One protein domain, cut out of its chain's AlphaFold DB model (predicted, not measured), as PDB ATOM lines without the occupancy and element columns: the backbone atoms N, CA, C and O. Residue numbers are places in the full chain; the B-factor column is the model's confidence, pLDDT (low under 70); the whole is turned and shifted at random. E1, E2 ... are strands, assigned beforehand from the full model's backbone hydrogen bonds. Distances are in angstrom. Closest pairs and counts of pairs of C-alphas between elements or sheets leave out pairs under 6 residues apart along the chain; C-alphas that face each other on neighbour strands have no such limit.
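What this domain is: This is residues 55 to 121 of the 122 residues of an uncharacterized protein of Polyangiaceae bacterium (UniProt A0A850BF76). A small two-layered sandwich: a curled sheet of four strands, E3 - E2 - E5 - E6, faces a smaller sheet of three, E4 - E1 - E7, with their planes 38 degrees apart. The long hairpin of E5 and E6 runs along the length of the domain, and the chain passes from sheet to sheet four times. The printed part has 67 residues, with no named helix and seven named strands, E1 to E7 in chain order, and the class is all strand. The larger sheet is antiparallel throughout and the smaller one mixed. The whole is compact, with a radius of gyration of the C-alphas of 11.2 A, yet elongated in outline, spanning 35 by 19 by 16 A.

Where its parts are: In the larger sheet, E5, residues 90 to 98, is the longest strand at 24.4 A and bends by 55 degrees at residue 93. E6, residues 105 to 112, measures 22.3 A. E2, residues 66 to 69, measures 10.4 A, and E3, residues 74 to 77, 10.8 A. In the smaller sheet, E1, residues 55 to 59, measures 13.1 A and begins at C-alpha 55 (39.601, -49.924, 11.644). E4, residues 81 to 84, measures 10.1 A. E7, residues 116 to 120, measures 12.9 A and ends at C-alpha 120 (31.079, -38.911, 9.385).

How they stand to each other: The larger sheet is only just strongly twisted, its C-alphas lying up to 4.2 A off its best plane. The hairpin E5 and E6 is antiparallel at 149 degrees, with N 91 and O 111 within hydrogen-bond range at 2.8 A. E2 and E5 are antiparallel at 141 degrees, with N 68 and O 96 at 2.8 A. E3, an edge strand, forms a hairpin with E2, with N 67 and O 76 at 2.9 A. In the other sheet E1 is the inner strand, parallel to E7 at 27 degrees, with N 117 and O 55 at 2.7 A. E4 is antiparallel to E1 at 141 degrees, with N 56 and O 82 at 2.8 A. The two sheets form a sandwich, two sheets face to face, the facing parts 9.5 A centre to centre and the strands at 26 degrees. Between them, the closest C-alphas of E6 and E7 are those of Leu 111 and Asn 117, 6.0 A apart. Those of E3 and E4 are Gly 76 and Lys 82, 7.0 A apart. E5 and E7 are apart, as are E2 and E4.

The domain as a whole: The two C-alphas farthest apart, those of Val 89 and Ser 101, are 35.4 A apart. The printed part has no cut and no long link. The mean pLDDT of the printed part is 94.1, and no printed residue is under 70.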
ATOM      1  N   THR A  55      38.845 -51.159  11.903       97.12
ATOM      2  CA  THR A  55      39.601 -49.924  11.644       97.12
ATOM      3  C   THR A  55      38.618 -48.769  11.569       97.12
ATOM      4  O   THR A  55      37.660 -48.843  10.812       97.12
ATOM      5  N   VAL A  56      38.843 -47.701  12.329       97.38
ATOM      6  CA  VAL A  56      37.949 -46.543  12.411       97.38
ATOM      7  C   VAL A  56      38.683 -45.285  11.971       97.38
ATOM      8  O   VAL A  56      39.775 -45.005  12.468       97.38
ATOM      9  N   SER A  57      38.077 -44.514  11.074       96.50
ATOM     10  CA  SER A  57      38.571 -43.215  10.605       96.50
ATOM     11  C   SER A  57      37.490 -42.143  10.698       96.50
ATOM     12  O   SER A  57      36.303 -42.448  10.607       96.50
ATOM     13  N   LEU A  58      37.904 -40.887  10.855       95.56
ATOM     14  CA  LEU A  58      37.014 -39.725  10.859       95.56
ATOM     15  C   LEU A  58      37.076 -39.009   9.501       95.56
ATOM     16  O   LEU A  58      38.163 -38.596   9.086       95.56
ATOM     17  N   ALA A  59      35.928 -38.833   8.847       94.38
ATOM     18  CA  ALA A  59      35.788 -38.111   7.581       94.38
ATOM     19  C   ALA A  59      34.951 -36.832   7.740       94.38
ATOM     20  O   ALA A  59      34.190 -36.683   8.693       94.38
ATOM     21  N   GLY A  60      35.143 -35.874   6.828       92.19
ATOM     22  CA  GLY A  60      34.388 -34.611   6.797       92.19
ATOM     23  C   GLY A  60      34.698 -33.621   7.927       92.19
ATOM     24  O   GLY A  60      34.098 -32.551   7.988       92.19
ATOM     25  N   ALA A  61      35.630 -33.952   8.821       92.38
ATOM     26  CA  ALA A  61      35.964 -33.122   9.970       92.38
ATOM     27  C   ALA A  61      36.825 -31.899   9.595       92.38
ATOM     28  O   ALA A  61      37.686 -32.001   8.715       92.38
ATOM     29  N   PRO A  62      36.655 -30.756  10.290       91.81
ATOM     30  CA  PRO A  62      37.538 -29.603  10.139       91.81
ATOM     31  C   PRO A  62      38.958 -29.913  10.652       91.81
ATOM     32  O   PRO A  62      39.150 -30.892  11.381       91.81
ATOM     33  N   PRO A  63      39.961 -29.065  10.343       90.12
ATOM     34  CA  PRO A  63      41.300 -29.200  10.910       90.12
ATOM     35  C   PRO A  63      41.267 -29.272  12.441       90.12
ATOM     36  O   PRO A  63      40.628 -28.446  13.096       90.12
ATOM     37  N   ASN A  64      41.972 -30.256  13.006       89.00
ATOM     38  CA  ASN A  64      41.976 -30.574  14.442       89.00
ATOM     39  C   ASN A  64      40.612 -31.019  15.003       89.00
ATOM     40  O   ASN A  64      40.413 -31.012  16.219       89.00
ATOM     41  N   GLY A  65      39.672 -31.411  14.140       93.50
ATOM     42  CA  GLY A  65      38.448 -32.081  14.553       93.50
ATOM     43  C   GLY A  65      38.777 -33.429  15.188       93.50
ATOM     44  O   GLY A  65      39.568 -34.207  14.650       93.50
ATOM     45  N   GLN A  66      38.178 -33.704  16.339       95.00
ATOM     46  CA  GLN A  66      38.355 -34.951  17.073       95.00
ATOM     47  C   GLN A  66      37.010 -35.586  17.395       95.00
ATOM     48  O   GLN A  66      36.011 -34.886  17.570       95.00
ATOM     49  N   TYR A  67      37.009 -36.909  17.520       96.12
ATOM     50  CA  TYR A  67      35.873 -37.665  18.021       96.12
ATOM     51  C   TYR A  67      36.271 -38.490  19.245       96.12
ATOM     52  O   TYR A  67      37.414 -38.942  19.362       96.12
ATOM     53  N   THR A  68      35.303 -38.727  20.122       96.75
ATOM     54  CA  THR A  68      35.421 -39.623  21.271       96.75
ATOM     55  C   THR A  68      34.144 -40.443  21.383       96.75
ATOM     56  O   THR A  68      33.060 -39.880  21.440       96.75
ATOM     57  N   CYS A  69      34.256 -41.765  21.455       96.44
ATOM     58  CA  CYS A  69      33.161 -42.687  21.749       96.44
ATOM     59  C   CYS A  69      33.422 -43.303  23.138       96.44
ATOM     60  O   CYS A  69      34.131 -44.313  23.235       96.44
ATOM     61  N   PRO A  70      32.917 -42.692  24.230       95.00
ATOM     62  CA  PRO A  70      33.340 -43.019  25.595       95.00
ATOM     63  C   PRO A  70      33.073 -44.470  25.997       95.00
ATOM     64  O   PRO A  70      33.926 -45.094  26.619       95.00
ATOM     65  N   SER A  71      31.938 -45.040  25.583       93.88
ATOM     66  CA  SER A  71      31.575 -46.430  25.901       93.88
ATOM     67  C   SER A  71      32.520 -47.469  25.289       93.88
ATOM     68  O   SER A  71      32.517 -48.616  25.718       93.88
ATOM     69  N   LEU A  72      33.304 -47.080  24.281       94.00
ATOM     70  CA  LEU A  72      34.334 -47.914  23.662       94.00
ATOM     71  C   LEU A  72      35.756 -47.532  24.096       94.00
ATOM     72  O   LEU A  72      36.709 -48.180  23.674       94.00
ATOM     73  N   GLY A  73      35.936 -46.449  24.860       94.00
ATOM     74  CA  GLY A  73      37.263 -45.865  25.083       94.00
ATOM     75  C   GLY A  73      37.970 -45.470  23.775       94.00
ATOM     76  O   GLY A  73      39.201 -45.433  23.708       94.00
ATOM     77  N   LEU A  74      37.203 -45.215  22.710       95.56
ATOM     78  CA  LEU A  74      37.722 -44.896  21.384       95.56
ATOM     79  C   LEU A  74      37.805 -43.381  21.212       95.56
ATOM     80  O   LEU A  74      36.870 -42.658  21.534       95.56
ATOM     81  N   SER A  75      38.912 -42.905  20.661       95.12
ATOM     82  CA  SER A  75      39.100 -41.505  20.293       95.12
ATOM     83  C   SER A  75      40.092 -41.391  19.146       95.12
ATOM     84  O   SER A  75      40.970 -42.253  18.997       95.12
ATOM     85  N   GLY A  76      39.953 -40.335  18.349       94.44
ATOM     86  CA  GLY A  76      40.831 -40.056  17.219       94.44
ATOM     87  C   GLY A  76      40.623 -38.662  16.634       94.44
ATOM     88  O   GLY A  76      39.705 -37.938  17.016       94.44
ATOM     89  N   PHE A  77      41.490 -38.306  15.690       94.12
ATOM     90  CA  PHE A  77      41.512 -37.008  15.019       94.12
ATOM     91  C   PHE A  77      41.203 -37.146  13.527       94.12
ATOM     92  O   PHE A  77      41.342 -38.228  12.948       94.12
ATOM     93  N   SER A  78      40.824 -36.033  12.899       91.75
ATOM     94  CA  SER A  78      40.669 -35.911  11.448       91.75
ATOM     95  C   SER A  78      41.924 -36.406  10.721       91.75
ATOM     96  O   SER A  78      43.032 -35.990  11.060       91.75
ATOM     97  N   GLY A  79      41.758 -37.273   9.720       85.50
ATOM     98  CA  GLY A  79      42.871 -37.831   8.938       85.50
ATOM     99  C   GLY A  79      43.624 -38.988   9.606       85.50
ATOM    100  O   GLY A  79      44.480 -39.599   8.973       85.50
ATOM    101  N   GLY A  80      43.296 -39.329  10.856       89.00
ATOM    102  CA  GLY A  80      43.819 -40.509  11.539       89.00
ATOM    103  C   GLY A  80      42.931 -41.739  11.355       89.00
ATOM    104  O   GLY A  80      41.713 -41.635  11.196       89.00
ATOM    105  N   SER A  81      43.544 -42.920  11.441       93.88
ATOM    106  CA  SER A  81      42.838 -44.192  11.599       93.88
ATOM    107  C   SER A  81      43.288 -44.896  12.879       93.88
ATOM    108  O   SER A  81      44.428 -44.748  13.321       93.88
ATOM    109  N   LYS A  82      42.377 -45.636  13.511       95.38
ATOM    110  CA  LYS A  82      42.641 -46.373  14.751       95.38
ATOM    111  C   LYS A  82      41.988 -47.742  14.706       95.38
ATOM    112  O   LYS A  82      40.880 -47.879  14.200       95.38
ATOM    113  N   GLN A  83      42.666 -48.743  15.252       96.12
ATOM    114  CA  GLN A  83      42.098 -50.078  15.404       96.12
ATOM    115  C   GLN A  83      41.467 -50.259  16.782       96.12
ATOM    116  O   GLN A  83      42.000 -49.779  17.784       96.12
ATOM    117  N   ILE A  84      40.336 -50.961  16.825       95.44
ATOM    118  CA  ILE A  84      39.644 -51.326  18.061       95.44
ATOM    119  C   ILE A  84      38.970 -52.689  17.929       95.44
ATOM    120  O   ILE A  84      38.394 -53.013  16.892       95.44
ATOM    121  N   THR A  85      39.012 -53.484  18.994       95.38
ATOM    122  CA  THR A  85      38.243 -54.728  19.092       95.38
ATOM    123  C   THR A  85      36.897 -54.427  19.741       95.38
ATOM    124  O   THR A  85      36.849 -53.925  20.862       95.38
ATOM    125  N   LEU A  86      35.808 -54.707  19.026       94.88
ATOM    126  CA  LEU A  86      34.444 -54.548  19.536       94.88
ATOM    127  C   LEU A  86      34.050 -55.769  20.381       94.88
ATOM    128  O   LEU A  86      34.575 -56.854  20.165       94.88
ATOM    129  N   SER A  87      33.117 -55.616  21.324       91.19
ATOM    130  CA  SER A  87      32.562 -56.757  22.078       91.19
ATOM    131  C   SER A  87      31.646 -57.641  21.230       91.19
ATOM    132  O   SER A  87      31.493 -58.827  21.510       91.19
ATOM    133  N   ASP A  88      31.046 -57.046  20.199       92.50
ATOM    134  CA  ASP A  88      30.033 -57.638  19.341       92.50
ATOM    135  C   ASP A  88      30.332 -57.350  17.867       92.50
ATOM    136  O   ASP A  88      31.126 -56.473  17.519       92.50
ATOM    137  N   VAL A  89      29.664 -58.088  16.977       93.69
ATOM    138  CA  VAL A  89      29.836 -57.962  15.517       93.69
ATOM    139  C   VAL A  89      29.501 -56.554  15.023       93.69
ATOM    140  O   VAL A  89      30.131 -56.054  14.089       93.69
ATOM    141  N   VAL A  90      28.512 -55.923  15.652       95.56
ATOM    142  CA  VAL A  90      28.081 -54.556  15.375       95.56
ATOM    143  C   VAL A  90      27.978 -53.823  16.699       95.56
ATOM    144  O   VAL A  90      27.334 -54.303  17.628       95.56
ATOM    145  N   TRP A  91      28.579 -52.644  16.764       96.56
ATOM    146  CA  TRP A  91      28.391 -51.707  17.856       96.56
ATOM    147  C   TRP A  91      27.611 -50.495  17.353       96.56
ATOM    148  O   TRP A  91      27.907 -49.963  16.283       96.56
ATOM    149  N   VAL A  92      26.634 -50.051  18.138       97.00
ATOM    150  CA  VAL A  92      25.896 -48.807  17.910       97.00
ATOM    151  C   VAL A  92      25.951 -48.006  19.198       97.00
ATOM    152  O   VAL A  92      25.592 -48.512  20.261       97.00
ATOM    153  N   GLY A  93      26.385 -46.757  19.116       96.00
ATOM    154  CA  GLY A  93      26.405 -45.882  20.278       96.00
ATOM    155  C   GLY A  93      26.678 -44.437  19.919       96.00
ATOM    156  O   GLY A  93      26.766 -44.072  18.749       96.00
ATOM    157  N   THR A  94      26.775 -43.596  20.939       97.38
ATOM    158  CA  THR A  94      26.942 -42.152  20.766       97.38
ATOM    159  C   THR A  94      28.412 -41.770  20.871       97.38
ATOM    160  O   THR A  94      29.102 -42.185  21.805       97.38
ATOM    161  N   CYS A  95      28.874 -40.946  19.934       97.12
ATOM    162  CA  CYS A  95      30.186 -40.315  19.984       97.12
ATOM    163  C   CYS A  95      30.038 -38.794  20.092       97.12
ATOM    164  O   CYS A  95      29.083 -38.203  19.583       97.12
ATOM    165  N   GLU A  96      30.993 -38.171  20.771       97.12
ATOM    166  CA  GLU A  96      31.174 -36.729  20.870       97.12
ATOM    167  C   GLU A  96      32.185 -36.258  19.830       97.12
ATOM    168  O   GLU A  96      33.206 -36.905  19.615       97.12
ATOM    169  N   PHE A  97      31.937 -35.094  19.247       96.69
ATOM    170  CA  PHE A  97      32.753 -34.471  18.216       96.69
ATOM    171  C   PHE A  97      33.130 -33.072  18.679       96.69
ATOM    172  O   PHE A  97      32.264 -32.289  19.074       96.69
ATOM    173  N   ARG A  98      34.424 -32.754  18.668       95.19
ATOM    174  CA  ARG A  98      34.949 -31.478  19.169       95.19
ATOM    175  C   ARG A  98      35.888 -30.862  18.145       95.19
ATOM    176  O   ARG A  98      36.737 -31.559  17.599       95.19
ATOM    177  N   ALA A  99      35.754 -29.564  17.911       92.06
ATOM    178  CA  ALA A  99      36.709 -28.780  17.134       92.06
ATOM    179  C   ALA A  99      37.109 -27.533  17.944       92.06
ATOM    180  O   ALA A  99      36.302 -27.078  18.756       92.06
ATOM    181  N   PRO A 100      38.316 -26.967  17.749       84.00
ATOM    182  CA  PRO A 100      38.853 -25.903  18.607       84.00
ATOM    183  C   PRO A 100      37.959 -24.664  18.770       84.00
ATOM    184  O   PRO A 100      38.024 -23.994  19.795       84.00
ATOM    185  N   SER A 101      37.125 -24.359  17.775       81.00
ATOM    186  CA  SER A 101      36.259 -23.175  17.729       81.00
ATOM    187  C   SER A 101      34.760 -23.500  17.693       81.00
ATOM    188  O   SER A 101      33.953 -22.610  17.430       81.00
ATOM    189  N   ALA A 102      34.371 -24.757  17.936       82.00
ATOM    190  CA  ALA A 102      32.982 -25.202  17.837       82.00
ATOM    191  C   ALA A 102      32.474 -25.814  19.146       82.00
ATOM    192  O   ALA A 102      33.236 -26.358  19.947       82.00
ATOM    193  N   SER A 103      31.155 -25.764  19.336       86.81
ATOM    194  CA  SER A 103      30.491 -26.529  20.386       86.81
ATOM    195  C   SER A 103      30.668 -28.031  20.160       86.81
ATOM    196  O   SER A 103      30.817 -28.507  19.031       86.81
ATOM    197  N   VAL A 104      30.650 -28.789  21.258       92.75
ATOM    198  CA  VAL A 104      30.662 -30.251  21.197       92.75
ATOM    199  C   VAL A 104      29.364 -30.716  20.546       92.75
ATOM    200  O   VAL A 104      28.279 -30.378  21.019       92.75
ATOM    201  N   LYS A 105      29.476 -31.498  19.474       94.56
ATOM    202  CA  LYS A 105      28.340 -32.179  18.847       94.56
ATOM    203  C   LYS A 105      28.306 -33.636  19.283       94.56
ATOM    204  O   LYS A 105      29.340 -34.212  19.607       94.56
ATOM    205  N   THR A 106      27.130 -34.246  19.253       96.00
ATOM    206  CA  THR A 106      26.965 -35.685  19.464       96.00
ATOM    207  C   THR A 106      26.256 -36.304  18.272       96.00
ATOM    208  O   THR A 106      25.373 -35.689  17.678       96.00
ATOM    209  N   ALA A 107      26.651 -37.521  17.908       96.12
ATOM    210  CA  ALA A 107      25.973 -38.292  16.874       96.12
ATOM    211  C   ALA A 107      26.024 -39.787  17.189       96.12
ATOM    212  O   ALA A 107      26.943 -40.270  17.859       96.12
ATOM    213  N   THR A 108      25.028 -40.518  16.692       97.00
ATOM    214  CA  THR A 108      25.019 -41.980  16.735       97.00
ATOM    215  C   THR A 108      25.931 -42.530  15.648       97.00
ATOM    216  O   THR A 108      25.816 -42.171  14.480       97.00
ATOM    217  N   VAL A 109      26.820 -43.433  16.039       97.00
ATOM    218  CA  VAL A 109      27.804 -44.083  15.182       97.00
ATOM    219  C   VAL A 109      27.559 -45.584  15.200       97.00
ATOM    220  O   VAL A 109      27.302 -46.171  16.250       97.00
ATOM    221  N   THR A 110      27.655 -46.201  14.025       97.44
ATOM    222  CA  THR A 110      27.625 -47.657  13.862       97.44
ATOM    223  C   THR A 110      29.002 -48.136  13.430       97.44
ATOM    224  O   THR A 110      29.538 -47.637  12.444       97.44
ATOM    225  N   LEU A 111      29.560 -49.109  14.148       97.06
ATOM    226  CA  LEU A 111      30.830 -49.751  13.823       97.06
ATOM    227  C   LEU A 111      30.625 -51.253  13.614       97.06
ATOM    228  O   LEU A 111      29.865 -51.890  14.341       97.06
ATOM    229  N   LYS A 112      31.334 -51.827  12.645       97.00
ATOM    230  CA  LYS A 112      31.341 -53.260  12.340       97.00
ATOM    231  C   LYS A 112      32.718 -53.854  12.609       97.00
ATOM    232  O   LYS A 112      33.729 -53.302  12.170       97.00
ATOM    233  N   ALA A 113      32.750 -54.979  13.320       96.94
ATOM    234  CA  ALA A 113      33.982 -55.693  13.639       96.94
ATOM    235  C   ALA A 113      34.696 -56.162  12.364       96.94
ATOM    236  O   ALA A 113      34.048 -56.570  11.398       96.94
ATOM    237  N   GLY A 114      36.029 -56.108  12.364       95.75
ATOM    238  CA  GLY A 114      36.862 -56.566  11.250       95.75
ATOM    239  C   GLY A 114      36.712 -55.794   9.934       95.75
ATOM    240  O   GLY A 114      37.263 -56.206   8.913       95.75
ATOM    241  N   GLU A 115      35.975 -54.681   9.939       96.19
ATOM    242  CA  GLU A 115      35.742 -53.843   8.764       96.19
ATOM    243  C   GLU A 115      36.355 -52.443   8.932       96.19
ATOM    244  O   GLU A 115      36.550 -51.966  10.059       96.19
ATOM    245  N   PRO A 116      36.674 -51.761   7.816       96.50
ATOM    246  CA  PRO A 116      36.893 -50.325   7.834       96.50
ATOM    247  C   PRO A 116      35.565 -49.606   8.095       96.50
ATOM    248  O   PRO A 116      34.566 -49.852   7.422       96.50
ATOM    249  N   ASN A 117      35.568 -48.697   9.061       97.31
ATOM    250  CA  ASN A 117      34.429 -47.891   9.461       97.31
ATOM    251  C   ASN A 117      34.798 -46.417   9.340       97.31
ATOM    252  O   ASN A 117      35.792 -45.967   9.911       97.31
ATOM    253  N   THR A 118      33.970 -45.669   8.621       96.38
ATOM    254  CA  THR A 118      34.116 -44.219   8.511       96.38
ATOM    255  C   THR A 118      33.053 -43.565   9.374       96.38
ATOM    256  O   THR A 118      31.862 -43.806   9.189       96.38
ATOM    257  N   ILE A 119      33.498 -42.784  10.354       95.62
ATOM    258  CA  ILE A 119      32.636 -41.912  11.140       95.62
ATOM    259  C   ILE A 119      32.549 -40.588  10.391       95.62
ATOM    260  O   ILE A 119      33.570 -39.935  10.170       95.62
ATOM    261  N   GLU A 120      31.336 -40.201  10.017       94.81
ATOM    262  CA  GLU A 120      31.079 -38.911   9.385       94.81
ATOM    263  C   GLU A 120      30.968 -37.809  10.439       94.81
ATOM    264  O   GLU A 120      30.364 -37.991  11.501       94.81
ATOM    265  N   TRP A 121      31.565 -36.658  10.145       93.06
ATOM    266  CA  TRP A 121      31.443 -35.471  10.977       93.06
ATOM    267  C   TRP A 121      30.017 -34.877  10.904       93.06
ATOM    268  O   TRP A 121      29.514 -34.677   9.795       93.06
TER     269      TRP A 121